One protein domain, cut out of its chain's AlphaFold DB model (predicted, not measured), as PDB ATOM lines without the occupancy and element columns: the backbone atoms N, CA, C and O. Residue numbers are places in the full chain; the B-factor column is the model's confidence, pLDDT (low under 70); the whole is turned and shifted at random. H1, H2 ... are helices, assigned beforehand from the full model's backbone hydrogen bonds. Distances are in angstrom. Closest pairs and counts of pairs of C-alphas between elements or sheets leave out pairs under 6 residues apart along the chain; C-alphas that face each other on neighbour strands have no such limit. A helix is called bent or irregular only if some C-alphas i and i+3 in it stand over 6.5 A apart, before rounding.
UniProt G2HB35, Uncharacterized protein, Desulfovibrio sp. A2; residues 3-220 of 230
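What this domain is: This is residues 3 to 220 of the 230 residues of an uncharacterized protein of Desulfovibrio sp. A2 (UniProt G2HB35). A rounded, compact body of crossed helices is built around the long helix H4, which runs through the middle. H7 makes a V with H4, joined near their first residues; H3 crosses the first half of H4, with H1 and H2 beside H3, while on another side H9 folds back on itself and its second arm, H9b, runs side by side with H11. The 218 printed residues hold eleven named helices, H1 to H11 in order, and no named strand: the class is all helix. The radius of gyration of the C-alphas is 17.1 A, and the spans are 49 by 39 by 37 A.

Where its parts are: H1, residues 3 to 9, begins at C-alpha 3, (-13.033, 17.564, 11.639). H2 is residues 18 to 25, and H3 residues 35 to 48, 20.0 A long. H4, residues 54 to 77, measures 34.4 A from C-alpha 54 at (7.473, 15.876, 22.072). H5 is residues 79 to 85, H6 residues 104 to 110, H7 residues 114 to 135, 31.4 A long, and H8 residues 161 to 164. H9, residues 169 to 195, was assigned as one helix by its hydrogen bonds but is bent: C-alphas 178 and 181 are 9.5 A apart. Its arms are H9a, residues 169 to 178, and H9b, residues 181 to 195, 21.6 A long and irregular, with C-alphas 182 and 185 6.9 A apart. H10 is residues 201 to 204; H11, residues 209 to 220, ends at C-alpha 220, (-17.208, 43.928, 5.667).

How they stand to each other: H4 is the hub, touching five helices. Among its closest C-alphas are Val 42 of H3 and Ile 61, 6.4 A, at a steep tilt of 45 degrees, opposite ways, and Met 119 of H7 and Leu 56, 6.3 A, at a steep tilt of 51 degrees, the same way. H2 touches H3, closest at C-alphas Val 18 and Ser 46, 5.3 A; H1 touches H3 at Leu 7 and Arg 44, 6.2 A. H8 touches H9b at C-alphas Leu 162 and Ala 194, 4.9 A. H9b touches H11 at C-alphas Ala 182 and Met 216, 4.9 A, at a shallow tilt of 24 degrees, opposite ways. H5 only just touches H9a, and H10 only just H7, each with 3 pairs of C-alphas within 8 A, the closest being Ile 81 and Val 171, 6.7 A, and Ser 201 and Ala 116, 4.6 A. H6 touches no helix. Every O i to N i+4 pair is within hydrogen-bond range in H1 to H7 and H9a; H9b has 9 of 11 and H11 7 of 8, and H8 and H10 are too short for such a pair.

The domain as a whole: The two C-alphas farthest apart, Glu 14 and Gly 177, are 50.2 A apart. The printed part has no cut. The links H5 to H6, 18 residues, and H7 to H8, 25 residues, are long. Mean pLDDT of the printed part is 85.1; residues 13 to 16, 84 to 99, 136 to 144, 150 to 151 and 220 are under 70.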
ATOM      1  N   ILE A   3     -14.152  17.569  10.678       87.75
ATOM      2  CA  ILE A   3     -13.033  17.564  11.639       87.75
ATOM      3  C   ILE A   3     -13.355  16.823  12.946       87.75
ATOM      4  O   ILE A   3     -12.573  16.002  13.419       87.75
ATOM      5  N   GLU A   4     -14.514  17.091  13.550       88.00
ATOM      6  CA  GLU A   4     -14.862  16.498  14.846       88.00
ATOM      7  C   GLU A   4     -15.199  15.007  14.742       88.00
ATOM      8  O   GLU A   4     -15.042  14.281  15.725       88.00
ATOM      9  N   GLY A   5     -15.658  14.560  13.568       86.69
ATOM     10  CA  GLY A   5     -15.853  13.145  13.261       86.69
ATOM     11  C   GLY A   5     -14.519  12.407  13.203       86.69
ATOM     12  O   GLY A   5     -14.355  11.393  13.880       86.69
ATOM     13  N   TRP A   6     -13.535  12.981  12.505       89.56
ATOM     14  CA  TRP A   6     -12.199  12.396  12.413       89.56
ATOM     15  C   TRP A   6     -11.478  12.375  13.764       89.56
ATOM     16  O   TRP A   6     -11.032  11.317  14.199       89.56
ATOM     17  N   LEU A   7     -11.465  13.493  14.505       92.19
ATOM     18  CA  LEU A   7     -10.857  13.552  15.845       92.19
ATOM     19  C   LEU A   7     -11.454  12.513  16.811       92.19
ATOM     20  O   LEU A   7     -10.752  11.996  17.684       92.19
ATOM     21  N   ASN A   8     -12.743  12.193  16.670       90.00
ATOM     22  CA  ASN A   8     -13.405  11.134  17.436       90.00
ATOM     23  C   ASN A   8     -13.026   9.726  16.989       90.00
ATOM     24  O   ASN A   8     -12.947   8.840  17.833       90.00
ATOM     25  N   ALA A   9     -12.804   9.530  15.693       88.69
ATOM     26  CA  ALA A   9     -12.435   8.242  15.124       88.69
ATOM     27  C   ALA A   9     -10.973   7.857  15.400       88.69
ATOM     28  O   ALA A   9     -10.625   6.687  15.266       88.69
ATOM     29  N   LEU A  10     -10.126   8.812  15.808       89.38
ATOM     30  CA  LEU A  10      -8.754   8.509  16.215       89.38
ATOM     31  C   LEU A  10      -8.741   7.476  17.364       89.38
ATOM     32  O   LEU A  10      -9.455   7.656  18.359       89.38
ATOM     33  N   PRO A  11      -7.935   6.405  17.274       83.56
ATOM     34  CA  PRO A  11      -7.793   5.446  18.366       83.56
ATOM     35  C   PRO A  11      -7.214   6.127  19.622       83.56
ATOM     36  O   PRO A  11      -6.530   7.147  19.518       83.56
ATOM     37  N   GLY A  12      -7.463   5.582  20.820       70.44
ATOM     38  CA  GLY A  12      -6.793   6.075  22.033       70.44
ATOM     39  C   GLY A  12      -6.716   5.072  23.192       70.44
ATOM     40  O   GLY A  12      -7.563   4.184  23.246       70.44
ATOM     41  N   PRO A  13      -5.804   5.264  24.171       58.59
ATOM     42  CA  PRO A  13      -4.456   5.845  24.081       58.59
ATOM     43  C   PRO A  13      -3.338   4.799  24.318       58.59
ATOM     44  O   PRO A  13      -3.527   3.857  25.081       58.59
ATOM     45  N   GLU A  14      -2.132   5.065  23.802       53.44
ATOM     46  CA  GLU A  14      -0.902   4.782  24.561       53.44
ATOM     47  C   GLU A  14      -0.269   6.122  24.972       53.44
ATOM     48  O   GLU A  14      -0.190   7.079  24.204       53.44
ATOM     49  N   THR A  15       0.031   6.222  26.262       60.50
ATOM     50  CA  THR A  15       0.091   7.451  27.061       60.50
ATOM     51  C   THR A  15       1.376   8.266  26.903       60.50
ATOM     52  O   THR A  15       2.467   7.728  27.055       60.50
ATOM     53  N   GLY A  16       1.240   9.597  26.786       63.94
ATOM     54  CA  GLY A  16       2.313  10.557  27.075       63.94
ATOM     55  C   GLY A  16       1.992  12.003  26.668       63.94
ATOM     56  O   GLY A  16       1.613  12.265  25.537       63.94
ATOM     57  N   GLY A  17       2.160  12.970  27.579       77.19
ATOM     58  CA  GLY A  17       2.328  14.392  27.222       77.19
ATOM     59  C   GLY A  17       1.085  15.284  27.084       77.19
ATOM     60  O   GLY A  17       1.269  16.495  27.031       77.19
ATOM     61  N   VAL A  18      -0.141  14.742  27.118       90.12
ATOM     62  CA  VAL A  18      -1.399  15.501  26.914       90.12
ATOM     63  C   VAL A  18      -1.493  16.768  27.774       90.12
ATOM     64  O   VAL A  18      -1.730  17.845  27.236       90.12
ATOM     65  N   ASP A  19      -1.272  16.668  29.086       90.50
ATOM     66  CA  ASP A  19      -1.396  17.824  29.989       90.50
ATOM     67  C   ASP A  19      -0.349  18.904  29.698       90.50
ATOM     68  O   ASP A  19      -0.646  20.099  29.741       90.50
ATOM     69  N   ARG A  20       0.875  18.490  29.340       91.94
ATOM     70  CA  ARG A  20       1.957  19.411  28.961       91.94
ATOM     71  C   ARG A  20       1.645  20.108  27.641       91.94
ATOM     72  O   ARG A  20       1.861  21.309  27.515       91.94
ATOM     73  N   ASP A  21       1.114  19.370  26.675       94.88
ATOM     74  CA  ASP A  21       0.765  19.905  25.362       94.88
ATOM     75  C   ASP A  21      -0.450  20.843  25.459       94.88
ATOM     76  O   ASP A  21      -0.459  21.894  24.823       94.88
ATOM     77  N   LEU A  22      -1.426  20.539  26.323       94.81
ATOM     78  CA  LEU A  22      -2.522  21.449  26.665       94.81
ATOM     79  C   LEU A  22      -2.017  22.738  27.310       94.81
ATOM     80  O   LEU A  22      -2.457  23.812  26.910       94.81
ATOM     81  N   ALA A  23      -1.107  22.650  28.281       93.25
ATOM     82  CA  ALA A  23      -0.557  23.832  28.937       93.25
ATOM     83  C   ALA A  23       0.176  24.755  27.949       93.25
ATOM     84  O   ALA A  23       0.084  25.973  28.066       93.25
ATOM     85  N   LEU A  24       0.875  24.177  26.965       93.81
ATOM     86  CA  LEU A  24       1.636  24.929  25.968       93.81
ATOM     87  C   LEU A  24       0.768  25.484  24.839       93.81
ATOM     88  O   LEU A  24       0.962  26.623  24.431       93.81
ATOM     89  N   LEU A  25      -0.150  24.678  24.303       95.12
ATOM     90  CA  LEU A  25      -0.885  25.024  23.090       95.12
ATOM     91  C   LEU A  25      -2.235  25.657  23.401       95.12
ATOM     92  O   LEU A  25      -2.593  26.625  22.755       95.12
ATOM     93  N   ALA A  26      -2.982  25.191  24.406       90.62
ATOM     94  CA  ALA A  26      -4.327  25.718  24.662       90.62
ATOM     95  C   ALA A  26      -4.345  27.145  25.243       90.62
ATOM     96  O   ALA A  26      -5.421  27.729  25.350       90.62
ATOM     97  N   GLY A  27      -3.184  27.670  25.652       83.50
ATOM     98  CA  GLY A  27      -3.009  29.053  26.099       83.50
ATOM     99  C   GLY A  27      -2.596  30.031  24.996       83.50
ATOM    100  O   GLY A  27      -2.472  31.218  25.280       83.50
ATOM    101  N   LEU A  28      -2.356  29.552  23.772       91.69
ATOM    102  CA  LEU A  28      -2.066  30.412  22.626       91.69
ATOM    103  C   LEU A  28      -3.355  31.016  22.061       91.69
ATOM    104  O   LEU A  28      -4.446  30.480  22.271       91.69
ATOM    105  N   ASP A  29      -3.210  32.125  21.338       90.44
ATOM    106  CA  ASP A  29      -4.338  32.783  20.692       90.44
ATOM    107  C   ASP A  29      -4.734  32.066  19.392       90.44
ATOM    108  O   ASP A  29      -3.894  31.725  18.555       90.44
ATOM    109  N   TYR A  30      -6.035  31.821  19.250       94.94
ATOM    110  CA  TYR A  30      -6.659  31.191  18.089       94.94
ATOM    111  C   TYR A  30      -7.976  31.922  17.809       94.94
ATOM    112  O   TYR A  30      -9.040  31.424  18.191       94.94
ATOM    113  N   PRO A  31      -7.939  33.101  17.167       94.56
ATOM    114  CA  PRO A  31      -9.083  34.015  17.089       94.56
ATOM    115  C   PRO A  31     -10.319  33.409  16.410       94.56
ATOM    116  O   PRO A  31     -11.439  33.864  16.636       94.56
ATOM    117  N   LEU A  32     -10.145  32.356  15.604       94.88
ATOM    118  CA  LEU A  32     -11.243  31.673  14.914       94.88
ATOM    119  C   LEU A  32     -11.702  30.379  15.606       94.88
ATOM    120  O   LEU A  32     -12.655  29.748  15.148       94.88
ATOM    121  N   LEU A  33     -11.060  29.951  16.699       95.56
ATOM    122  CA  LEU A  33     -11.397  28.712  17.404       95.56
ATOM    123  C   LEU A  33     -11.878  28.988  18.825       95.56
ATOM    124  O   LEU A  33     -11.228  29.659  19.617       95.56
ATOM    125  N   SER A  34     -12.985  28.350  19.212       94.88
ATOM    126  CA  SER A  34     -13.380  28.352  20.623       94.88
ATOM    127  C   SER A  34     -12.329  27.633  21.491       94.88
ATOM    128  O   SER A  34     -11.797  26.596  21.070       94.88
ATOM    129  N   PRO A  35     -12.112  28.060  22.753       95.56
ATOM    130  CA  PRO A  35     -11.206  27.369  23.676       95.56
ATOM    131  C   PRO A  35     -11.534  25.878  23.848       95.56
ATOM    132  O   PRO A  35     -10.647  25.041  24.022       95.56
ATOM    133  N   ARG A  36     -12.823  25.518  23.759       94.44
ATOM    134  CA  ARG A  36     -13.287  24.127  23.799       94.44
ATOM    135  C   ARG A  36     -12.792  23.325  22.592       94.44
ATOM    136  O   ARG A  36     -12.362  22.188  22.772       94.44
ATOM    137  N   ALA A  37     -12.855  23.895  21.388       94.94
ATOM    138  CA  ALA A  37     -12.378  23.244  20.168       94.94
ATOM    139  C   ALA A  37     -10.857  23.035  20.204       94.94
ATOM    140  O   ALA A  37     -10.398  21.927  19.927       94.94
ATOM    141  N   VAL A  38     -10.101  24.053  20.635       97.00
ATOM    142  CA  VAL A  38      -8.639  23.974  20.795       97.00
ATOM    143  C   VAL A  38      -8.267  22.862  21.770       97.00
ATOM    144  O   VAL A  38      -7.552  21.932  21.399       97.00
ATOM    145  N   ARG A  39      -8.810  22.896  22.997       95.50
ATOM    146  CA  ARG A  39      -8.528  21.875  24.021       95.50
ATOM    147  C   ARG A  39      -8.836  20.476  23.515       95.50
ATOM    148  O   ARG A  39      -8.009  19.583  23.653       95.50
ATOM    149  N   ARG A  40      -9.998  20.284  22.886       94.38
ATOM    150  CA  ARG A  40     -10.393  18.979  22.355       94.38
ATOM    151  C   ARG A  40      -9.420  18.480  21.288       94.38
ATOM    152  O   ARG A  40      -9.003  17.326  21.357       94.38
ATOM    153  N   GLN A  41      -9.055  19.322  20.326       95.62
ATOM    154  CA  GLN A  41      -8.120  18.950  19.266       95.62
ATOM    155  C   GLN A  41      -6.737  18.615  19.828       95.62
ATOM    156  O   GLN A  41      -6.197  17.559  19.498       95.62
ATOM    157  N   VAL A  42      -6.209  19.444  20.735       96.00
ATOM    158  CA  VAL A  42      -4.931  19.184  21.412       96.00
ATOM    159  C   VAL A  42      -4.987  17.861  22.166       96.00
ATOM    160  O   VAL A  42      -4.108  17.030  21.970       96.00
ATOM    161  N   THR A  43      -6.025  17.605  22.966       94.12
ATOM    162  CA  THR A  43      -6.160  16.346  23.714       94.12
ATOM    163  C   THR A  43      -6.167  15.128  22.793       94.12
ATOM    164  O   THR A  43      -5.426  14.175  23.031       94.12
ATOM    165  N   ARG A  44      -6.992  15.148  21.740       93.81
ATOM    166  CA  ARG A  44      -7.164  13.995  20.844       93.81
ATOM    167  C   ARG A  44      -5.904  13.711  20.034       93.81
ATOM    168  O   ARG A  44      -5.479  12.562  19.976       93.81
ATOM    169  N   LEU A  45      -5.274  14.745  19.481       94.12
ATOM    170  CA  LEU A  45      -4.036  14.580  18.725       94.12
ATOM    171  C   LEU A  45      -2.846  14.242  19.624       94.12
ATOM    172  O   LEU A  45      -2.037  13.408  19.242       94.12
ATOM    173  N   SER A  46      -2.751  14.812  20.829       94.06
ATOM    174  CA  SER A  46      -1.674  14.463  21.767       94.06
ATOM    175  C   SER A  46      -1.734  12.989  22.161       94.06
ATOM    176  O   SER A  46      -0.703  12.328  22.201       94.06
ATOM    177  N   ALA A  47      -2.937  12.459  22.406       92.62
ATOM    178  CA  ALA A  47      -3.124  11.043  22.709       92.62
ATOM    179  C   ALA A  47      -2.797  10.143  21.506       92.62
ATOM    180  O   ALA A  47      -2.118   9.134  21.661       92.62
ATOM    181  N   TYR A  48      -3.257  10.514  20.309       92.44
ATOM    182  CA  TYR A  48      -3.031   9.737  19.089       92.44
ATOM    183  C   TYR A  48      -1.553   9.711  18.664       92.44
ATOM    184  O   TYR A  48      -1.027   8.678  18.263       92.44
ATOM    185  N   LEU A  49      -0.859  10.841  18.804       92.69
ATOM    186  CA  LEU A  49       0.546  11.008  18.434       92.69
ATOM    187  C   LEU A  49       1.505  10.706  19.600       92.69
ATOM    188  O   LEU A  49       2.680  11.060  19.521       92.69
ATOM    189  N   GLY A  50       1.029  10.095  20.690       89.44
ATOM    190  CA  GLY A  50       1.754   9.976  21.965       89.44
ATOM    191  C   GLY A  50       3.119   9.284  21.880       89.44
ATOM    192  O   GLY A  50       4.009   9.590  22.669       89.44
ATOM    193  N   VAL A  51       3.317   8.417  20.882       88.62
ATOM    194  CA  VAL A  51       4.589   7.718  20.618       88.62
ATOM    195  C   VAL A  51       5.636   8.585  19.906       88.62
ATOM    196  O   VAL A  51       6.795   8.191  19.791       88.62
ATOM    197  N   MET A  52       5.246   9.754  19.394       91.38
ATOM    198  CA  MET A  52       6.158  10.688  18.740       91.38
ATOM    199  C   MET A  52       6.931  11.525  19.761       91.38
ATOM    200  O   MET A  52       6.421  11.872  20.828       91.38
ATOM    201  N   ASP A  53       8.142  11.925  19.369       92.50
ATOM    202  CA  ASP A  53       8.945  12.933  20.066       92.50
ATOM    203  C   ASP A  53       8.123  14.203  20.352       92.50
ATOM    204  O   ASP A  53       7.414  14.707  19.476       92.50
ATOM    205  N   ASP A  54       8.256  14.742  21.566       93.75
ATOM    206  CA  ASP A  54       7.473  15.876  22.072       93.75
ATOM    207  C   ASP A  54       7.521  17.084  21.124       93.75
ATOM    208  O   ASP A  54       6.499  17.730  20.883       93.75
ATOM    209  N   ALA A  55       8.695  17.388  20.559       94.50
ATOM    210  CA  ALA A  55       8.864  18.521  19.652       94.50
ATOM    211  C   ALA A  55       8.113  18.318  18.324       94.50
ATOM    212  O   ALA A  55       7.440  19.234  17.851       94.50
ATOM    213  N   LEU A  56       8.196  17.117  17.742       95.62
ATOM    214  CA  LEU A  56       7.478  16.767  16.514       95.62
ATOM    215  C   LEU A  56       5.965  16.773  16.739       95.62
ATOM    216  O   LEU A  56       5.233  17.397  15.971       95.62
ATOM    217  N   ARG A  57       5.510  16.133  17.819       95.50
ATOM    218  CA  ARG A  57       4.097  16.069  18.192       95.50
ATOM    219  C   ARG A  57       3.497  17.465  18.335       95.50
ATOM    220  O   ARG A  57       2.496  17.772  17.693       95.50
ATOM    221  N   ARG A  58       4.137  18.344  19.112       95.81
ATOM    222  CA  ARG A  58       3.670  19.727  19.313       95.81
ATOM    223  C   ARG A  58       3.669  20.538  18.024       95.81
ATOM    224  O   ARG A  58       2.724  21.288  17.800       95.81
ATOM    225  N   ALA A  59       4.681  20.372  17.171       96.56
ATOM    226  CA  ALA A  59       4.733  21.055  15.879       96.56
ATOM    227  C   ALA A  59       3.565  20.642  14.967       96.56
ATOM    228  O   ALA A  59       2.921  21.504  14.371       96.56
ATOM    229  N   LEU A  60       3.233  19.348  14.912       96.75
ATOM    230  CA  LEU A  60       2.093  18.836  14.142       96.75
ATOM    231  C   LEU A  60       0.750  19.317  14.702       96.75
ATOM    232  O   LEU A  60      -0.121  19.719  13.934       96.75
ATOM    233  N   ILE A  61       0.584  19.322  16.029       97.06
ATOM    234  CA  ILE A  61      -0.643  19.829  16.661       97.06
ATOM    235  C   ILE A  61      -0.794  21.329  16.393       97.06
ATOM    236  O   ILE A  61      -1.860  21.756  15.952       97.06
ATOM    237  N   GLY A  62       0.265  22.118  16.594       97.19
ATOM    238  CA  GLY A  62       0.266  23.552  16.300       97.19
ATOM    239  C   GLY A  62      -0.090  23.838  14.841       97.19
ATOM    240  O   GLY A  62      -0.974  24.650  14.571       97.19
ATOM    241  N   TYR A  63       0.510  23.096  13.907       97.44
ATOM    242  CA  TYR A  63       0.170  23.186  12.489       97.44
ATOM    243  C   TYR A  63      -1.299  22.840  12.216       97.44
ATOM    244  O   TYR A  63      -1.967  23.583  11.510       97.44
ATOM    245  N   SER A  64      -1.836  21.782  12.831       97.31
ATOM    246  CA  SER A  64      -3.245  21.393  12.659       97.31
ATOM    247  C   SER A  64      -4.242  22.438  13.185       97.31
ATOM    248  O   SER A  64      -5.363  22.548  12.689       97.31
ATOM    249  N   LEU A  65      -3.873  23.197  14.224       97.44
ATOM    250  CA  LEU A  65      -4.697  24.288  14.750       97.44
ATOM    251  C   LEU A  65      -4.666  25.481  13.792       97.44
ATOM    252  O   LEU A  65      -5.704  26.068  13.500       97.44
ATOM    253  N   TYR A  66      -3.486  25.790  13.255       97.00
ATOM    254  CA  TYR A  66      -3.310  26.806  12.225       97.00
ATOM    255  C   TYR A  66      -4.113  26.492  10.953       97.00
ATOM    256  O   TYR A  66      -4.916  27.311  10.508       97.00
ATOM    257  N   THR A  67      -3.967  25.290  10.394       95.12
ATOM    258  CA  THR A  67      -4.677  24.878   9.173       95.12
ATOM    259  C   THR A  67      -6.182  24.816   9.370       95.12
ATOM    260  O   THR A  67      -6.907  25.175   8.451       95.12
ATOM    261  N   ARG A  68      -6.670  24.437  10.557       95.44
ATOM    262  CA  ARG A  68      -8.101  24.488  10.876       95.44
ATOM    263  C   ARG A  68      -8.661  25.904  10.769       95.44
ATOM    264  O   ARG A  68      -9.736  26.086  10.207       95.44
ATOM    265  N   GLN A  69      -7.947  26.897  11.301       95.62
ATOM    266  CA  GLN A  69      -8.342  28.301  11.168       95.62
ATOM    267  C   GLN A  69      -8.311  28.739   9.705       95.62
ATOM    268  O   GLN A  69      -9.267  29.338   9.221       95.62
ATOM    269  N   LEU A  70      -7.251  28.377   8.981       93.44
ATOM    270  CA  LEU A  70      -7.132  28.699   7.565       93.44
ATOM    271  C   LEU A  70      -8.223  28.023   6.718       93.44
ATOM    272  O   LEU A  70      -8.729  28.636   5.786       93.44
ATOM    273  N   ASP A  71      -8.641  26.801   7.055       89.81
ATOM    274  CA  ASP A  71      -9.746  26.111   6.387       89.81
ATOM    275  C   ASP A  71     -11.079  26.833   6.616       89.81
ATOM    276  O   ASP A  71     -11.842  26.977   5.667       89.81
ATOM    277  N   MET A  72     -11.319  27.369   7.821       91.12
ATOM    278  CA  MET A  72     -12.492  28.208   8.112       91.12
ATOM    279  C   MET A  72     -12.474  29.520   7.318       91.12
ATOM    280  O   MET A  72     -13.504  29.925   6.774       91.12
ATOM    281  N   VAL A  73     -11.308  30.167   7.208       91.50
ATOM    282  CA  VAL A  73     -11.131  31.349   6.348       91.50
ATOM    283  C   VAL A  73     -11.426  30.985   4.896       91.50
ATOM    284  O   VAL A  73     -12.209  31.665   4.243       91.50
ATOM    285  N   GLN A  74     -10.850  29.895   4.388       87.00
ATOM    286  CA  GLN A  74     -11.050  29.444   3.011       87.00
ATOM    287  C   GLN A  74     -12.501  29.037   2.731       87.00
ATOM    288  O   GLN A  74     -13.022  29.367   1.668       87.00
ATOM    289  N   ASP A  75     -13.174  28.360   3.665       84.94
ATOM    290  CA  ASP A  75     -14.601  28.028   3.571       84.94
ATOM    291  C   ASP A  75     -15.446  29.285   3.346       84.94
ATOM    292  O   ASP A  75     -16.298  29.306   2.455       84.94
ATOM    293  N   ARG A  76     -15.169  30.345   4.116       85.69
ATOM    294  CA  ARG A  76     -15.871  31.628   4.019       85.69
ATOM    295  C   ARG A  76     -15.493  32.400   2.753       85.69
ATOM    296  O   ARG A  76     -16.379  32.810   2.011       85.69
ATOM    297  N   ALA A  77     -14.200  32.575   2.485       82.88
ATOM    298  CA  ALA A  77     -13.709  33.510   1.472       82.88
ATOM    299  C   ALA A  77     -13.524  32.902   0.076       82.88
ATOM    300  O   ALA A  77     -13.741  33.593  -0.908       82.88
ATOM    301  N   THR A  78     -13.083  31.646  -0.052       79.56
ATOM    302  CA  THR A  78     -12.502  31.171  -1.327       79.56
ATOM    303  C   THR A  78     -13.169  29.942  -1.923       79.56
ATOM    304  O   THR A  78     -13.235  29.817  -3.149       79.56
ATOM    305  N   LYS A  79     -13.691  29.025  -1.100       79.12
ATOM    306  CA  LYS A  79     -14.256  27.764  -1.599       79.12
ATOM    307  C   LYS A  79     -15.527  27.974  -2.425       79.12
ATOM    308  O   LYS A  79     -15.734  27.241  -3.386       79.12
ATOM    309  N   HIS A  80     -16.345  28.982  -2.126       76.69
ATOM    310  CA  HIS A  80     -17.526  29.296  -2.939       76.69
ATOM    311  C   HIS A  80     -17.149  29.875  -4.319       76.69
ATOM    312  O   HIS A  80     -17.687  29.423  -5.323       76.69
ATOM    313  N   ILE A  81     -16.150  30.770  -4.394       78.00
ATOM    314  CA  ILE A  81     -15.613  31.324  -5.660       78.00
ATOM    315  C   ILE A  81     -15.166  30.191  -6.572       78.00
ATOM    316  O   ILE A  81     -15.469  30.129  -7.759       78.00
ATOM    317  N   CYS A  82     -14.435  29.267  -5.966       72.50
ATOM    318  CA  CYS A  82     -13.977  28.058  -6.591       72.50
ATOM    319  C   CYS A  82     -15.195  27.276  -7.157       72.50
ATOM    320  O   CYS A  82     -15.207  26.977  -8.348       72.50
ATOM    321  N   ARG A  83     -16.240  27.017  -6.360       70.12
ATOM    322  CA  ARG A  83     -17.398  26.169  -6.719       70.12
ATOM    323  C   ARG A  83     -18.246  26.755  -7.833       70.12
ATOM    324  O   ARG A  83     -18.662  26.017  -8.721       70.12
ATOM    325  N   ASP A  84     -18.485  28.054  -7.747       68.56
ATOM    326  CA  ASP A  84     -19.518  28.734  -8.520       68.56
ATOM    327  C   ASP A  84     -18.921  29.516  -9.703       68.56
ATOM    328  O   ASP A  84     -19.593  29.724 -10.709       68.56
ATOM    329  N   GLY A  85     -17.650  29.927  -9.608       58.03
ATOM    330  CA  GLY A  85     -16.982  30.800 -10.580       58.03
ATOM    331  C   GLY A  85     -15.836  30.160 -11.368       58.03
ATOM    332  O   GLY A  85     -15.309  30.786 -12.288       58.03
ATOM    333  N   CYS A  86     -15.416  28.926 -11.053       63.22
ATOM    334  CA  CYS A  86     -14.328  28.264 -11.774       63.22
ATOM    335  C   CYS A  86     -14.857  27.308 -12.853       63.22
ATOM    336  O   CYS A  86     -15.485  26.298 -12.554       63.22
ATOM    337  N   GLY A  87     -14.496  27.543 -14.120       55.03
ATOM    338  CA  GLY A  87     -14.785  26.620 -15.231       55.03
ATOM    339  C   GLY A  87     -14.061  25.260 -15.157       55.03
ATOM    340  O   GLY A  87     -14.195  24.434 -16.059       55.03
ATOM    341  N   ARG A  88     -13.274  25.006 -14.102       56.53
ATOM    342  CA  ARG A  88     -12.704  23.691 -13.773       56.53
ATOM    343  C   ARG A  88     -13.516  23.069 -12.627       56.53
ATOM    344  O   ARG A  88     -13.594  23.649 -11.555       56.53
ATOM    345  N   GLN A  89     -14.042  21.856 -12.844       48.66
ATOM    346  CA  GLN A  89     -14.692  20.993 -11.830       48.66
ATOM    347  C   GLN A  89     -13.898  20.893 -10.497       48.66
ATOM    348  O   GLN A  89     -12.667  21.026 -10.533       48.66
ATOM    349  N   PRO A  90     -14.556  20.598  -9.354       48.81
ATOM    350  CA  PRO A  90     -14.351  21.290  -8.075       48.81
ATOM    351  C   PRO A  90     -13.037  20.921  -7.343       48.81
ATOM    352  O   PRO A  90     -12.737  19.748  -7.176       48.81
ATOM    353  N   LEU A  91     -12.078  21.841  -7.151       53.31
ATOM    354  CA  LEU A  91     -11.762  22.807  -6.059       53.31
ATOM    355  C   LEU A  91     -10.799  22.320  -4.972       53.31
ATOM    356  O   LEU A  91     -10.926  21.233  -4.421       53.31
ATOM    357  N   GLY A  92      -9.902  23.232  -4.587       50.09
ATOM    358  CA  GLY A  92      -9.128  23.182  -3.342       50.09
ATOM    359  C   GLY A  92      -7.622  23.017  -3.524       50.09
ATOM    360  O   GLY A  92      -6.863  23.381  -2.637       50.09
ATOM    361  N   CYS A  93      -7.163  22.512  -4.669       54.50
ATOM    362  CA  CYS A  93      -5.743  22.487  -5.016       54.50
ATOM    363  C   CYS A  93      -5.589  22.324  -6.533       54.50
ATOM    364  O   CYS A  93      -5.979  21.304  -7.098       54.50
ATOM    365  N   CYS A  94      -5.055  23.340  -7.214       50.91
ATOM    366  CA  CYS A  94      -4.932  23.352  -8.676       50.91
ATOM    367  C   CYS A  94      -3.634  22.720  -9.213       50.91
ATOM    368  O   CYS A  94      -3.333  22.913 -10.390       50.91
ATOM    369  N   ASN A  95      -2.855  21.986  -8.410       53.09
ATOM    370  CA  ASN A  95      -1.555  21.469  -8.847       53.09
ATOM    371  C   ASN A  95      -1.337  19.997  -8.472       53.09
ATOM    372  O   ASN A  95      -1.677  19.560  -7.375       53.09
ATOM    373  N   ARG A  96      -0.708  19.253  -9.390       54.09
ATOM    374  CA  ARG A  96      -0.393  17.821  -9.274       54.09
ATOM    375  C   ARG A  96       0.709  17.516  -8.253       54.09
ATOM    376  O   ARG A  96       0.852  16.362  -7.886       54.09
ATOM    377  N   SER A  97       1.464  18.521  -7.802       57.59
ATOM    378  CA  SER A  97       2.645  18.312  -6.944       57.59
ATOM    379  C   SER A  97       2.580  18.999  -5.578       57.59
ATOM    380  O   SER A  97       3.535  18.909  -4.815       57.59
ATOM    381  N   HIS A  98       1.486  19.687  -5.226       65.50
ATOM    382  CA  HIS A  98       1.438  20.425  -3.955       65.50
ATOM    383  C   HIS A  98       1.310  19.520  -2.724       65.50
ATOM    384  O   HIS A  98       1.549  19.996  -1.623       65.50
ATOM    385  N   ASN A  99       0.969  18.235  -2.863       65.06
ATOM    386  CA  ASN A  99       0.970  17.286  -1.741       65.06
ATOM    387  C   ASN A  99       2.389  16.902  -1.278       65.06
ATOM    388  O   ASN A  99       2.531  16.315  -0.211       65.06
ATOM    389  N   VAL A 100       3.421  17.214  -2.066       75.62
ATOM    390  CA  VAL A 100       4.817  16.951  -1.714       75.62
ATOM    391  C   VAL A 100       5.344  18.117  -0.881       75.62
ATOM    392  O   VAL A 100       5.408  19.245  -1.359       75.62
ATOM    393  N   VAL A 101       5.713  17.846   0.374       82.31
ATOM    394  CA  VAL A 101       6.258  18.865   1.292       82.31
ATOM    395  C   VAL A 101       7.730  19.165   0.990       82.31
ATOM    396  O   VAL A 101       8.135  20.321   1.031       82.31
ATOM    397  N   PHE A 102       8.516  18.133   0.661       84.50
ATOM    398  CA  PHE A 102       9.925  18.253   0.280       84.50
ATOM    399  C   PHE A 102      10.201  17.468  -0.998       84.50
ATOM    400  O   PHE A 102       9.923  16.270  -1.071       84.50
ATOM    401  N   SER A 103      10.795  18.123  -1.990       82.06
ATOM    402  CA  SER A 103      11.431  17.452  -3.121       82.06
ATOM    403  C   SER A 103      12.877  17.062  -2.784       82.06
ATOM    404  O   SER A 103      13.488  17.605  -1.861       82.06
ATOM    405  N   LEU A 104      13.474  16.149  -3.562       83.12
ATOM    406  CA  LEU A 104      14.904  15.827  -3.430       83.12
ATOM    407  C   LEU A 104      15.782  17.078  -3.597       83.12
ATOM    408  O   LEU A 104      16.778  17.241  -2.897       83.12
ATOM    409  N   SER A 105      15.384  17.987  -4.489       82.44
ATOM    410  CA  SER A 105      16.069  19.260  -4.695       82.44
ATOM    411  C   SER A 105      16.033  20.136  -3.445       82.44
ATOM    412  O   SER A 105      17.060  20.718  -3.102       82.44
ATOM    413  N   ASP A 106      14.909  20.181  -2.722       82.69
ATOM    414  CA  ASP A 106      14.814  20.920  -1.456       82.69
ATOM    415  C   ASP A 106      15.776  20.346  -0.413       82.69
ATOM    416  O   ASP A 106      16.509  21.091   0.236       82.69
ATOM    417  N   ILE A 107      15.846  19.015  -0.308       86.62
ATOM    418  CA  ILE A 107      16.762  18.330   0.613       86.62
ATOM    419  C   ILE A 107      18.220  18.689   0.291       86.62
ATOM    420  O   ILE A 107      18.971  19.080   1.185       86.62
ATOM    421  N   MET A 108      18.617  18.600  -0.981       86.94
ATOM    422  CA  MET A 108      20.000  18.842  -1.399       86.94
ATOM    423  C   MET A 108      20.407  20.316  -1.277       86.94
ATOM    424  O   MET A 108      21.495  20.603  -0.776       86.94
ATOM    425  N   MET A 109      19.546  21.243  -1.705       86.19
ATOM    426  CA  MET A 109      19.867  22.673  -1.796       86.19
ATOM    427  C   MET A 109      19.687  23.425  -0.478       86.19
ATOM    428  O   MET A 109      20.403  24.394  -0.229       86.19
ATOM    429  N   ARG A 110      18.705  23.034   0.344       84.06
ATOM    430  CA  ARG A 110      18.313  23.795   1.541       84.06
ATOM    431  C   ARG A 110      18.689  23.140   2.855       84.06
ATOM    432  O   ARG A 110      18.653  23.842   3.860       84.06
ATOM    433  N   GLN A 111      19.075  21.862   2.847       87.31
ATOM    434  CA  GLN A 111      19.503  21.141   4.051       87.31
ATOM    435  C   GLN A 111      18.520  21.376   5.221       87.31
ATOM    436  O   GLN A 111      18.914  21.908   6.263       87.31
ATOM    437  N   PRO A 112      17.216  21.077   5.035       90.38
ATOM    438  CA  PRO A 112      16.193  21.377   6.028       90.38
ATOM    439  C   PRO A 112      16.532  20.749   7.381       90.38
ATOM    440  O   PRO A 112      17.127  19.673   7.470       90.38
ATOM    441  N   THR A 113      16.117  21.418   8.457       93.62
ATOM    442  CA  THR A 113      16.319  20.915   9.820       93.62
ATOM    443  C   THR A 113      15.709  19.520   9.987       93.62
ATOM    444  O   THR A 113      14.665  19.206   9.409       93.62
ATOM    445  N   GLY A 114      16.301  18.697  10.858       94.06
ATOM    446  CA  GLY A 114      15.778  17.356  11.139       94.06
ATOM    447  C   GLY A 114      14.323  17.365  11.626       94.06
ATOM    448  O   GLY A 114      13.548  16.480  11.274       94.06
ATOM    449  N   LEU A 115      13.910  18.390  12.381       94.94
ATOM    450  CA  LEU A 115      12.512  18.542  12.785       94.94
ATOM    451  C   LEU A 115      11.592  18.822  11.588       94.94
ATOM    452  O   LEU A 115      10.528  18.218  11.515       94.94
ATOM    453  N   ALA A 116      11.999  19.681  10.647       93.88
ATOM    454  CA  ALA A 116      11.213  19.969   9.448       93.88
ATOM    455  C   ALA A 116      11.033  18.718   8.578       93.88
ATOM    456  O   ALA A 116       9.909  18.417   8.189       93.88
ATOM    457  N   LEU A 117      12.101  17.941   8.356       94.56
ATOM    458  CA  LEU A 117      12.034  16.671   7.622       94.56
ATOM    459  C   LEU A 117      11.075  15.673   8.280       94.56
ATOM    460  O   LEU A 117      10.196  15.130   7.612       94.56
ATOM    461  N   ARG A 118      11.201  15.471   9.599       95.31
ATOM    462  CA  ARG A 118      10.296  14.592  10.361       95.31
ATOM    463  C   ARG A 118       8.848  15.079  10.310       95.31
ATOM    464  O   ARG A 118       7.938  14.264  10.227       95.31
ATOM    465  N   MET A 119       8.636  16.395  10.338       95.06
ATOM    466  CA  MET A 119       7.310  16.994  10.211       95.06
ATOM    467  C   MET A 119       6.717  16.756   8.821       95.06
ATOM    468  O   MET A 119       5.546  16.414   8.737       95.06
ATOM    469  N   GLY A 120       7.512  16.848   7.750       92.56
ATOM    470  CA  GLY A 120       7.070  16.509   6.394       92.56
ATOM    471  C   GLY A 120       6.668  15.041   6.231       92.56
ATOM    472  O   GLY A 120       5.601  14.774   5.685       92.56
ATOM    473  N   ASP A 121       7.470  14.098   6.746       92.75
ATOM    474  CA  ASP A 121       7.133  12.660   6.722       92.75
ATOM    475  C   ASP A 121       5.853  12.367   7.518       92.75
ATOM    476  O   ASP A 121       4.924  11.738   7.012       92.75
ATOM    477  N   ALA A 122       5.773  12.871   8.752       94.75
ATOM    478  CA  ALA A 122       4.603  12.670   9.597       94.75
ATOM    479  C   ALA A 122       3.344  13.307   8.992       94.75
ATOM    480  O   ALA A 122       2.271  12.708   9.046       94.75
ATOM    481  N   LEU A 123       3.471  14.483   8.370       93.44
ATOM    482  CA  LEU A 123       2.361  15.148   7.698       93.44
ATOM    483  C   LEU A 123       1.826  14.303   6.537       93.44
ATOM    484  O   LEU A 123       0.618  14.125   6.441       93.44
ATOM    485  N   ALA A 124       2.701  13.711   5.719       89.50
ATOM    486  CA  ALA A 124       2.283  12.844   4.617       89.50
ATOM    487  C   ALA A 124       1.472  11.622   5.093       89.50
ATOM    488  O   ALA A 124       0.504  11.236   4.436       89.50
ATOM    489  N   ARG A 125       1.824  11.042   6.250       91.00
ATOM    490  CA  ARG A 125       1.063   9.943   6.877       91.00
ATOM    491  C   ARG A 125      -0.296  10.418   7.389       91.00
ATOM    492  O   ARG A 125      -1.312   9.813   7.074       91.00
ATOM    493  N   LEU A 126      -0.324  11.545   8.102       92.69
ATOM    494  CA  LEU A 126      -1.562  12.119   8.640       92.69
ATOM    495  C   LEU A 126      -2.530  12.559   7.535       92.69
ATOM    496  O   LEU A 126      -3.738  12.425   7.695       92.69
ATOM    497  N   GLN A 127      -2.011  13.018   6.393       89.56
ATOM    498  CA  GLN A 127      -2.802  13.258   5.186       89.56
ATOM    499  C   GLN A 127      -3.470  11.987   4.672       89.56
ATOM    500  O   GLN A 127      -4.632  12.035   4.274       89.56
ATOM    501  N   ALA A 128      -2.750  10.864   4.668       87.38
ATOM    502  CA  ALA A 128      -3.300   9.590   4.231       87.38
ATOM    503  C   ALA A 128      -4.419   9.127   5.171       87.38
ATOM    504  O   ALA A 128      -5.488   8.745   4.697       87.38
ATOM    505  N   ASP A 129      -4.210   9.246   6.483       89.75
ATOM    506  CA  ASP A 129      -5.185   8.847   7.501       89.75
ATOM    507  C   ASP A 129      -6.444   9.732   7.490       89.75
ATOM    508  O   ASP A 129      -7.571   9.230   7.526       89.75
ATOM    509  N   GLU A 130      -6.277  11.057   7.408       89.44
ATOM    510  CA  GLU A 130      -7.386  12.012   7.277       89.44
ATOM    511  C   GLU A 130      -8.135  11.811   5.951       89.44
ATOM    512  O   GLU A 130      -9.367  11.730   5.927       89.44
ATOM    513  N   GLY A 131      -7.392  11.669   4.851       86.31
ATOM    514  CA  GLY A 131      -7.941  11.442   3.521       86.31
ATOM    515  C   GLY A 131      -8.751  10.150   3.441       86.31
ATOM    516  O   GLY A 131      -9.875  10.171   2.946       86.31
ATOM    517  N   ALA A 132      -8.236   9.046   3.987       84.94
ATOM    518  CA  ALA A 132      -8.937   7.764   4.025       84.94
ATOM    519  C   ALA A 132     -10.247   7.844   4.823       84.94
ATOM    520  O   ALA A 132     -11.263   7.291   4.397       84.94
ATOM    521  N   HIS A 133     -10.249   8.561   5.950       86.81
ATOM    522  CA  HIS A 133     -11.450   8.735   6.761       86.81
ATOM    523  C   HIS A 133     -12.530   9.553   6.042       86.81
ATOM    524  O   HIS A 133     -13.699   9.172   6.051       86.81
ATOM    525  N   HIS A 134     -12.157  10.673   5.419       83.25
ATOM    526  CA  HIS A 134     -13.125  11.576   4.795       83.25
ATOM    527  C   HIS A 134     -13.557  11.156   3.390       83.25
ATOM    528  O   HIS A 134     -14.683  11.455   2.998       83.25
ATOM    529  N   ALA A 135     -12.712  10.448   2.637       74.75
ATOM    530  CA  ALA A 135     -13.065   9.992   1.297       74.75
ATOM    531  C   ALA A 135     -14.152   8.906   1.311       74.75
ATOM    532  O   ALA A 135     -14.871   8.774   0.326       74.75
ATOM    533  N   GLY A 136     -14.287   8.118   2.388       65.12
ATOM    534  CA  GLY A 136     -15.373   7.137   2.529       65.12
ATOM    535  C   GLY A 136     -15.477   6.124   1.375       65.12
ATOM    536  O   GLY A 136     -16.567   5.638   1.092       65.12
ATOM    537  N   GLY A 137     -14.369   5.841   0.679       61.75
ATOM    538  CA  GLY A 137     -14.330   4.976  -0.508       61.75
ATOM    539  C   GLY A 137     -14.491   5.688  -1.859       61.75
ATOM    540  O   GLY A 137     -14.498   5.015  -2.889       61.75
ATOM    541  N   ALA A 138     -14.593   7.020  -1.893       60.97
ATOM    542  CA  ALA A 138     -14.556   7.788  -3.136       60.97
ATOM    543  C   ALA A 138     -13.236   7.557  -3.892       60.97
ATOM    544  O   ALA A 138     -12.159   7.507  -3.292       60.97
ATOM    545  N   VAL A 139     -13.321   7.445  -5.221       61.50
ATOM    546  CA  VAL A 139     -12.142   7.291  -6.081       61.50
ATOM    547  C   VAL A 139     -11.299   8.559  -5.981       61.50
ATOM    548  O   VAL A 139     -11.726   9.640  -6.387       61.50
ATOM    549  N   MET A 140     -10.104   8.430  -5.411       63.47
ATOM    550  CA  MET A 140      -9.148   9.527  -5.346       63.47
ATOM    551  C   MET A 140      -8.232   9.513  -6.573       63.47
ATOM    552  O   MET A 140      -7.883   8.446  -7.078       63.47
ATOM    553  N   GLY A 141      -7.783  10.688  -7.026       60.12
ATOM    554  CA  GLY A 141      -6.652  10.770  -7.960       60.12
ATOM    555  C   GLY A 141      -6.964  11.142  -9.408       60.12
ATOM    556  O   GLY A 141      -6.093  10.996 -10.261       60.12
ATOM    557  N   GLU A 142      -8.133  11.710  -9.714       55.94
ATOM    558  CA  GLU A 142      -8.489  12.068 -11.101       55.94
ATOM    559  C   GLU A 142      -7.565  13.130 -11.742       55.94
ATOM    560  O   GLU A 142      -7.585  13.318 -12.958       55.94
ATOM    561  N   ARG A 143      -6.744  13.854 -10.956       57.88
ATOM    562  CA  ARG A 143      -5.905  14.973 -11.448       57.88
ATOM    563  C   ARG A 143      -4.535  15.092 -10.774       57.88
ATOM    564  O   ARG A 143      -4.054  16.199 -10.557       57.88
ATOM    565  N   GLY A 144      -3.901  13.971 -10.434       59.16
ATOM    566  CA  GLY A 144      -2.510  13.934  -9.951       59.16
ATOM    567  C   GLY A 144      -2.294  14.252  -8.466       59.16
ATOM    568  O   GLY A 144      -1.226  13.947  -7.955       59.16
ATOM    569  N   CYS A 145      -3.294  14.779  -7.751       74.00
ATOM    570  CA  CYS A 145      -3.297  14.795  -6.285       74.00
ATOM    571  C   CYS A 145      -4.048  13.557  -5.761       74.00
ATOM    572  O   CYS A 145      -5.217  13.387  -6.124       74.00
ATOM    573  N   PRO A 146      -3.444  12.731  -4.885       74.50
ATOM    574  CA  PRO A 146      -4.072  11.518  -4.360       74.50
ATOM    575  C   PRO A 146      -5.212  11.796  -3.380       74.50
ATOM    576  O   PRO A 146      -5.828  10.849  -2.930       74.50
ATOM    577  N   TYR A 147      -5.491  13.056  -3.044       79.00
ATOM    578  CA  TYR A 147      -6.590  13.448  -2.159       79.00
ATOM    579  C   TYR A 147      -7.674  14.242  -2.887       79.00
ATOM    580  O   TYR A 147      -8.653  14.638  -2.274       79.00
ATOM    581  N   LEU A 148      -7.529  14.528  -4.183       75.44
ATOM    582  CA  LEU A 148      -8.570  15.257  -4.903       75.44
ATOM    583  C   LEU A 148      -9.703  14.300  -5.295       75.44
ATOM    584  O   LEU A 148      -9.460  13.312  -5.993       75.44
ATOM    585  N   THR A 149     -10.924  14.631  -4.873       72.75
ATOM    586  CA  THR A 149     -12.162  13.933  -5.248       72.75
ATOM    587  C   THR A 149     -13.005  14.789  -6.194       72.75
ATOM    588  O   THR A 149     -12.756  15.986  -6.352       72.75
ATOM    589  N   ALA A 150     -14.075  14.211  -6.746       67.88
ATOM    590  CA  ALA A 150     -15.077  14.933  -7.534       67.88
ATOM    591  C   ALA A 150     -15.823  16.040  -6.763       67.88
ATOM    592  O   ALA A 150     -16.568  16.795  -7.378       67.88
ATOM    593  N   THR A 151     -15.650  16.144  -5.440       69.00
ATOM    594  CA  THR A 151     -16.241  17.203  -4.597       69.00
ATOM    595  C   THR A 151     -15.194  18.153  -4.005       69.00
ATOM    596  O   THR A 151     -15.537  19.075  -3.269       69.00
ATOM    597  N   GLY A 152     -13.919  17.963  -4.361       73.56
ATOM    598  CA  GLY A 152     -12.784  18.732  -3.862       73.56
ATOM    599  C   GLY A 152     -11.866  17.938  -2.931       73.56
ATOM    600  O   GLY A 152     -11.922  16.706  -2.857       73.56
ATOM    601  N   CYS A 153     -10.963  18.655  -2.259       79.19
ATOM    602  CA  CYS A 153     -10.035  18.083  -1.282       79.19
ATOM    603  C   CYS A 153     -10.752  17.815   0.060       79.19
ATOM    604  O   CYS A 153     -11.279  18.765   0.639       79.19
ATOM    605  N   PRO A 154     -10.737  16.575   0.583       81.12
ATOM    606  CA  PRO A 154     -11.383  16.197   1.833       81.12
ATOM    607  C   PRO A 154     -10.499  16.443   3.069       81.12
ATOM    608  O   PRO A 154     -10.910  16.142   4.184       81.12
ATOM    609  N   LEU A 155      -9.271  16.942   2.886       87.06
ATOM    610  CA  LEU A 155      -8.359  17.256   3.986       87.06
ATOM    611  C   LEU A 155      -8.714  18.612   4.596       87.06
ATOM    612  O   LEU A 155      -8.844  19.599   3.868       87.06
ATOM    613  N   HIS A 156      -8.771  18.679   5.920       88.56
ATOM    614  CA  HIS A 156      -9.082  19.883   6.685       88.56
ATOM    615  C   HIS A 156      -7.929  20.299   7.605       88.56
ATOM    616  O   HIS A 156      -7.639  21.487   7.726       88.56
ATOM    617  N   LEU A 157      -7.251  19.337   8.231       93.38
ATOM    618  CA  LEU A 157      -6.230  19.578   9.249       93.38
ATOM    619  C   LEU A 157      -4.809  19.394   8.725       93.38
ATOM    620  O   LEU A 157      -3.917  20.153   9.097       93.38
ATOM    621  N   PHE A 158      -4.573  18.413   7.859       91.94
ATOM    622  CA  PHE A 158      -3.215  18.025   7.483       91.94
ATOM    623  C   PHE A 158      -2.882  18.320   6.028       91.94
ATOM    624  O   PHE A 158      -1.961  17.730   5.486       91.94
ATOM    625  N   LYS A 159      -3.545  19.287   5.378       88.88
ATOM    626  CA  LYS A 159      -3.094  19.792   4.064       88.88
ATOM    627  C   LYS A 159      -1.589  20.089   4.110       88.88
ATOM    628  O   LYS A 159      -1.100  20.608   5.108       88.88
ATOM    629  N   SER A 160      -0.851  19.806   3.041       87.69
ATOM    630  CA  SER A 160       0.531  20.289   2.933       87.69
ATOM    631  C   SER A 160       0.553  21.826   2.995       87.69
ATOM    632  O   SER A 160      -0.423  22.453   2.562       87.69
ATOM    633  N   PRO A 161       1.640  22.461   3.467       88.50
ATOM    634  CA  PRO A 161       1.709  23.921   3.530       88.50
ATOM    635  C   PRO A 161       1.476  24.564   2.162       88.50
ATOM    636  O   PRO A 161       0.729  25.529   2.050       88.50
ATOM    637  N   LEU A 162       2.016  23.980   1.093       82.88
ATOM    638  CA  LEU A 162       1.806  24.480  -0.267       82.88
ATOM    639  C   LEU A 162       0.328  24.437  -0.683       82.88
ATOM    640  O   LEU A 162      -0.173  25.392  -1.268       82.88
ATOM    641  N   CYS A 163      -0.400  23.362  -0.354       83.25
ATOM    642  CA  CYS A 163      -1.841  23.281  -0.609       83.25
ATOM    643  C   CYS A 163      -2.627  24.270   0.255       83.25
ATOM    644  O   CYS A 163      -3.551  24.912  -0.240       83.25
ATOM    645  N   ALA A 164      -2.291  24.365   1.541       88.88
ATOM    646  CA  ALA A 164      -3.018  25.183   2.502       88.88
ATOM    647  C   ALA A 164      -2.977  26.670   2.125       88.88
ATOM    648  O   ALA A 164      -3.987  27.348   2.272       88.88
ATOM    649  N   HIS A 165      -1.858  27.150   1.575       90.38
ATOM    650  CA  HIS A 165      -1.648  28.565   1.254       90.38
ATOM    651  C   HIS A 165      -1.906  28.946  -0.208       90.38
ATOM    652  O   HIS A 165      -1.753  30.105  -0.586       90.38
ATOM    653  N   TYR A 166      -2.288  27.998  -1.063       85.69
ATOM    654  CA  TYR A 166      -2.443  28.284  -2.484       85.69
ATOM    655  C   TYR A 166      -3.688  29.137  -2.778       85.69
ATOM    656  O   TYR A 166      -4.811  28.747  -2.458       85.69
ATOM    657  N   LEU A 167      -3.489  30.250  -3.491       85.75
ATOM    658  CA  LEU A 167      -4.538  31.021  -4.161       85.75
ATOM    659  C   LEU A 167      -4.206  31.120  -5.652       85.75
ATOM    660  O   LEU A 167      -3.087  31.476  -6.020       85.75
ATOM    661  N   CYS A 168      -5.167  30.827  -6.528       82.25
ATOM    662  CA  CYS A 168      -4.999  31.106  -7.953       82.25
ATOM    663  C   CYS A 168      -5.307  32.582  -8.265       82.25
ATOM    664  O   CYS A 168      -5.878  33.294  -7.434       82.25
ATOM    665  N   ALA A 169      -4.961  33.025  -9.478       84.19
ATOM    666  CA  ALA A 169      -5.221  34.391  -9.938       84.19
ATOM    667  C   ALA A 169      -6.706  34.769  -9.809       84.19
ATOM    668  O   ALA A 169      -7.020  35.748  -9.154       84.19
ATOM    669  N   THR A 170      -7.628  33.922 -10.281       84.00
ATOM    670  CA  THR A 170      -9.075  34.187 -10.187       84.00
ATOM    671  C   THR A 170      -9.555  34.406  -8.753       84.00
ATOM    672  O   THR A 170     -10.329  35.322  -8.499       84.00
ATOM    673  N   VAL A 171      -9.099  33.584  -7.800       86.12
ATOM    674  CA  VAL A 171      -9.464  33.758  -6.384       86.12
ATOM    675  C   VAL A 171      -8.849  35.037  -5.830       86.12
ATOM    676  O   VAL A 171      -9.519  35.762  -5.108       86.12
ATOM    677  N   THR A 172      -7.604  35.340  -6.200       89.31
ATOM    678  CA  THR A 172      -6.927  36.579  -5.803       89.31
ATOM    679  C   THR A 172      -7.684  37.814  -6.292       89.31
ATOM    680  O   THR A 172      -7.980  38.698  -5.496       89.31
ATOM    681  N   ASP A 173      -8.053  37.840  -7.572       89.38
ATOM    682  CA  ASP A 173      -8.773  38.951  -8.194       89.38
ATOM    683  C   ASP A 173     -10.172  39.109  -7.591       89.38
ATOM    684  O   ASP A 173     -10.614  40.220  -7.318       89.38
ATOM    685  N   THR A 174     -10.855  37.993  -7.322       88.31
ATOM    686  CA  THR A 174     -12.194  38.013  -6.715       88.31
ATOM    687  C   THR A 174     -12.147  38.512  -5.272       88.31
ATOM    688  O   THR A 174     -12.991  39.317  -4.890       88.31
ATOM    689  N   LEU A 175     -11.149  38.100  -4.480       89.88
ATOM    690  CA  LEU A 175     -10.946  38.631  -3.128       89.88
ATOM    691  C   LEU A 175     -10.649  40.134  -3.156       89.88
ATOM    692  O   LEU A 175     -11.214  40.875  -2.357       89.88
ATOM    693  N   GLY A 176      -9.809  40.589  -4.093       91.25
ATOM    694  CA  GLY A 176      -9.530  42.013  -4.285       91.25
ATOM    695  C   GLY A 176     -10.765  42.808  -4.717       91.25
ATOM    696  O   GLY A 176     -10.977  43.915  -4.239       91.25
ATOM    697  N   GLY A 177     -11.619  42.236  -5.569       90.94
ATOM    698  CA  GLY A 177     -12.889  42.851  -5.955       90.94
ATOM    699  C   GLY A 177     -13.907  42.924  -4.812       90.94
ATOM    700  O   GLY A 177     -14.649  43.897  -4.735       90.94
ATOM    701  N   ALA A 178     -13.938  41.918  -3.932       89.88
ATOM    702  CA  ALA A 178     -14.891  41.838  -2.827       89.88
ATOM    703  C   ALA A 178     -14.496  42.698  -1.614       89.88
ATOM    704  O   ALA A 178     -15.357  43.361  -1.049       89.88
ATOM    705  N   HIS A 179     -13.214  42.705  -1.233       90.38
ATOM    706  CA  HIS A 179     -12.743  43.346   0.005       90.38
ATOM    707  C   HIS A 179     -11.766  44.512  -0.231       90.38
ATOM    708  O   HIS A 179     -11.240  45.085   0.722       90.38
ATOM    709  N   GLY A 180     -11.475  44.864  -1.488       91.19
ATOM    710  CA  GLY A 180     -10.572  45.965  -1.827       91.19
ATOM    711  C   GLY A 180      -9.191  45.826  -1.178       91.19
ATOM    712  O   GLY A 180      -8.594  44.744  -1.157       91.19
ATOM    713  N   ASP A 181      -8.696  46.924  -0.608       92.88
ATOM    714  CA  ASP A 181      -7.383  46.982   0.044       92.88
ATOM    715  C   ASP A 181      -7.282  46.066   1.278       92.88
ATOM    716  O   ASP A 181      -6.188  45.596   1.603       92.88
ATOM    717  N   ALA A 182      -8.407  45.735   1.924       92.94
ATOM    718  CA  ALA A 182      -8.428  44.853   3.092       92.94
ATOM    719  C   ALA A 182      -8.037  43.402   2.748       92.94
ATOM    720  O   ALA A 182      -7.514  42.686   3.600       92.94
ATOM    721  N   ALA A 183      -8.202  42.965   1.490       93.56
ATOM    722  CA  ALA A 183      -7.715  41.655   1.046       93.56
ATOM    723  C   ALA A 183      -6.188  41.597   0.880       93.56
ATOM    724  O   ALA A 183      -5.612  40.502   0.877       93.56
ATOM    725  N   ALA A 184      -5.514  42.740   0.710       94.94
ATOM    726  CA  ALA A 184      -4.117  42.769   0.288       94.94
ATOM    727  C   ALA A 184      -3.162  42.063   1.276       94.94
ATOM    728  O   ALA A 184      -2.344  41.256   0.814       94.94
ATOM    729  N   PRO A 185      -3.263  42.263   2.609       96.38
ATOM    730  CA  PRO A 185      -2.406  41.566   3.570       96.38
ATOM    731  C   PRO A 185      -2.597  40.043   3.549       96.38
ATOM    732  O   PRO A 185      -1.608  39.302   3.525       96.38
ATOM    733  N   PHE A 186      -3.849  39.574   3.482       95.62
ATOM    734  CA  PHE A 186      -4.179  38.147   3.432       95.62
ATOM    735  C   PHE A 186      -3.663  37.492   2.143       95.62
ATOM    736  O   PHE A 186      -2.947  36.489   2.191       95.62
ATOM    737  N   VAL A 187      -3.948  38.094   0.983       94.94
ATOM    738  CA  VAL A 187      -3.477  37.610  -0.325       94.94
ATOM    739  C   VAL A 187      -1.949  37.561  -0.378       94.94
ATOM    740  O   VAL A 187      -1.373  36.574  -0.847       94.94
ATOM    741  N   ALA A 188      -1.275  38.607   0.108       95.25
ATOM    742  CA  ALA A 188       0.180  38.657   0.131       95.25
ATOM    743  C   ALA A 188       0.772  37.580   1.052       95.25
ATOM    744  O   ALA A 188       1.750  36.936   0.676       95.25
ATOM    745  N   GLY A 189       0.180  37.351   2.228       95.56
ATOM    746  CA  GLY A 189       0.613  36.299   3.149       95.56
ATOM    747  C   GLY A 189       0.426  34.891   2.582       95.56
ATOM    748  O   GLY A 189       1.370  34.102   2.608       95.56
ATOM    749  N   MET A 190      -0.729  34.606   1.972       93.88
ATOM    750  CA  MET A 190      -0.977  33.346   1.257       93.88
ATOM    751  C   MET A 190       0.076  33.102   0.173       93.88
ATOM    752  O   MET A 190       0.678  32.031   0.116       93.88
ATOM    753  N   ARG A 191       0.374  34.120  -0.642       91.88
ATOM    754  CA  ARG A 191       1.388  34.026  -1.700       91.88
ATOM    755  C   ARG A 191       2.784  33.761  -1.144       91.88
ATOM    756  O   ARG A 191       3.432  32.813  -1.579       91.88
ATOM    757  N   ARG A 192       3.224  34.543  -0.150       92.50
ATOM    758  CA  ARG A 192       4.530  34.344   0.502       92.50
ATOM    759  C   ARG A 192       4.668  32.930   1.050       92.50
ATOM    760  O   ARG A 192       5.717  32.322   0.883       92.50
ATOM    761  N   ALA A 193       3.625  32.415   1.693       91.81
ATOM    762  CA  ALA A 193       3.628  31.082   2.275       91.81
ATOM    763  C   ALA A 193       3.611  29.971   1.213       91.81
ATOM    764  O   ALA A 193       4.309  28.973   1.366       91.81
ATOM    765  N   ALA A 194       2.869  30.150   0.116       87.12
ATOM    766  CA  ALA A 194       2.814  29.197  -0.992       87.12
ATOM    767  C   ALA A 194       4.114  29.136  -1.814       87.12
ATOM    768  O   ALA A 194       4.436  28.095  -2.378       87.12
ATOM    769  N   GLU A 195       4.859  30.239  -1.889       85.44
ATOM    770  CA  GLU A 195       6.138  30.328  -2.607       85.44
ATOM    771  C   GLU A 195       7.346  30.045  -1.697       85.44
ATOM    772  O   GLU A 195       8.483  29.937  -2.166       85.44
ATOM    773  N   ARG A 196       7.117  29.907  -0.385       87.12
ATOM    774  CA  ARG A 196       8.172  29.651   0.592       87.12
ATOM    775  C   ARG A 196       8.724  28.240   0.436       87.12
ATOM    776  O   ARG A 196       8.009  27.245   0.514       87.12
ATOM    777  N   GLN A 197      10.044  28.161   0.343       87.38
ATOM    778  CA  GLN A 197      10.768  26.908   0.531       87.38
ATOM    779  C   GLN A 197      10.889  26.604   2.028       87.38
ATOM    780  O   GLN A 197      11.314  27.457   2.807       87.38
ATOM    781  N   ILE A 198      10.524  25.388   2.427       89.81
ATOM    782  CA  ILE A 198      10.517  24.960   3.829       89.81
ATOM    783  C   ILE A 198      11.938  24.556   4.249       89.81
ATOM    784  O   ILE A 198      12.507  23.616   3.698       89.81
ATOM    785  N   GLY A 199      12.510  25.236   5.245       90.56
ATOM    786  CA  GLY A 199      13.807  24.883   5.841       90.56
ATOM    787  C   GLY A 199      13.711  24.473   7.314       90.56
ATOM    788  O   GLY A 199      14.473  23.632   7.794       90.56
ATOM    789  N   ARG A 200      12.748  25.027   8.049       92.94
ATOM    790  CA  ARG A 200      12.501  24.771   9.478       92.94
ATOM    791  C   ARG A 200      11.011  24.567   9.748       92.94
ATOM    792  O   ARG A 200      10.170  24.939   8.942       92.94
ATOM    793  N   SER A 201      10.672  23.996  10.904       90.12
ATOM    794  CA  SER A 201       9.273  23.714  11.277       90.12
ATOM    795  C   SER A 201       8.383  24.961  11.299       90.12
ATOM    796  O   SER A 201       7.224  24.886  10.911       90.12
ATOM    797  N   ALA A 202       8.924  26.119  11.689       92.69
ATOM    798  CA  ALA A 202       8.188  27.387  11.684       92.69
ATOM    799  C   ALA A 202       7.740  27.830  10.277       92.69
ATOM    800  O   ALA A 202       6.787  28.593  10.154       92.69
ATOM    801  N   ASP A 203       8.390  27.337   9.217       93.31
ATOM    802  CA  ASP A 203       8.069  27.712   7.838       93.31
ATOM    803  C   ASP A 203       6.782  27.041   7.327       93.31
ATOM    804  O   ASP A 203       6.283  27.419   6.271       93.31
ATOM    805  N   PHE A 204       6.225  26.075   8.072       93.06
ATOM    806  CA  PHE A 204       4.945  25.432   7.753       93.06
ATOM    807  C   PHE A 204       3.747  26.374   7.957       93.06
ATOM    808  O   PHE A 204       2.665  26.100   7.447       93.06
ATOM    809  N   THR A 205       3.926  27.480   8.682       94.69
ATOM    810  CA  THR A 205       2.889  28.480   8.978       94.69
ATOM    811  C   THR A 205       3.326  29.873   8.528       94.69
ATOM    812  O   THR A 205       4.525  30.142   8.429       94.69
ATOM    813  N   GLU A 206       2.376  30.784   8.313       95.25
ATOM    814  CA  GLU A 206       2.659  32.200   8.058       95.25
ATOM    815  C   GLU A 206       2.194  33.066   9.234       95.25
ATOM    816  O   GLU A 206       0.989  33.166   9.478       95.25
ATOM    817  N   PRO A 207       3.124  33.700   9.975       92.00
ATOM    818  CA  PRO A 207       2.769  34.621  11.049       92.00
ATOM    819  C   PRO A 207       1.904  35.781  10.541       92.00
ATOM    820  O   PRO A 207       2.186  36.339   9.480       92.00
ATOM    821  N   GLY A 208       0.881  36.162  11.306       93.19
ATOM    822  CA  GLY A 208      -0.001  37.281  10.966       93.19
ATOM    823  C   GLY A 208      -1.074  36.953   9.922       93.19
ATOM    824  O   GLY A 208      -1.901  37.809   9.613       93.19
ATOM    825  N   LEU A 209      -1.068  35.751   9.326       95.56
ATOM    826  CA  LEU A 209      -1.989  35.438   8.233       95.56
ATOM    827  C   LEU A 209      -3.441  35.293   8.701       95.56
ATOM    828  O   LEU A 209      -4.358  35.700   7.989       95.56
ATOM    829  N   ILE A 210      -3.652  34.693   9.874       96.44
ATOM    830  CA  ILE A 210      -5.000  34.511  10.423       96.44
ATOM    831  C   ILE A 210      -5.555  35.857  10.885       96.44
ATOM    832  O   ILE A 210      -6.717  36.150  10.630       96.44
ATOM    833  N   GLU A 211      -4.719  36.696  11.487       95.19
ATOM    834  CA  GLU A 211      -5.057  38.053  11.906       95.19
ATOM    835  C   GLU A 211      -5.459  38.907  10.697       95.19
ATOM    836  O   GLU A 211      -6.547  39.478  10.687       95.19
ATOM    837  N   ALA A 212      -4.663  38.880   9.622       95.75
ATOM    838  CA  ALA A 212      -4.997  39.542   8.363       95.75
ATOM    839  C   ALA A 212      -6.337  39.063   7.774       95.75
ATOM    840  O   ALA A 212      -7.087  39.855   7.209       95.75
ATOM    841  N   ALA A 213      -6.661  37.771   7.901       94.75
ATOM    842  CA  ALA A 213      -7.952  37.247   7.462       94.75
ATOM    843  C   ALA A 213      -9.116  37.735   8.339       94.75
ATOM    844  O   ALA A 213     -10.194  38.018   7.823       94.75
ATOM    845  N   VAL A 214      -8.914  37.826   9.656       94.06
ATOM    846  CA  VAL A 214      -9.915  38.358  10.595       94.06
ATOM    847  C   VAL A 214     -10.202  39.827  10.292       94.06
ATOM    848  O   VAL A 214     -11.368  40.197  10.188       94.06
ATOM    849  N   GLU A 215      -9.164  40.640  10.089       93.19
ATOM    850  CA  GLU A 215      -9.293  42.058   9.722       93.19
ATOM    851  C   GLU A 215     -10.020  42.237   8.384       93.19
ATOM    852  O   GLU A 215     -10.944  43.045   8.292       93.19
ATOM    853  N   MET A 216      -9.668  41.426   7.378       93.44
ATOM    854  CA  MET A 216     -10.335  41.422   6.072       93.44
ATOM    855  C   MET A 216     -11.852  41.220   6.204       93.44
ATOM    856  O   MET A 216     -12.612  41.928   5.556       93.44
ATOM    857  N   PHE A 217     -12.305  40.297   7.061       88.62
ATOM    858  CA  PHE A 217     -13.739  40.054   7.269       88.62
ATOM    859  C   PHE A 217     -14.423  41.048   8.213       88.62
ATOM    860  O   PHE A 217     -15.648  41.157   8.174       88.62
ATOM    861  N   ALA A 218     -13.676  41.718   9.091       86.06
ATOM    862  CA  ALA A 218     -14.226  42.743   9.975       86.06
ATOM    863  C   ALA A 218     -14.601  44.007   9.187       86.06
ATOM    864  O   ALA A 218     -15.655  44.584   9.442       86.06
ATOM    865  N   ALA A 219     -13.803  44.368   8.176       72.62
ATOM    866  CA  ALA A 219     -14.070  45.504   7.294       72.62
ATOM    867  C   ALA A 219     -15.409  45.389   6.533       72.62
ATOM    868  O   ALA A 219     -16.028  46.405   6.226       72.62
ATOM    869  N   ASP A 220     -15.895  44.168   6.287       64.44
ATOM    870  CA  ASP A 220     -17.208  43.928   5.667       64.44
ATOM    871  C   ASP A 220     -18.385  44.233   6.617       64.44
ATOM    872  O   ASP A 220     -19.516  44.411   6.167       64.44
TER     873      ASP A 220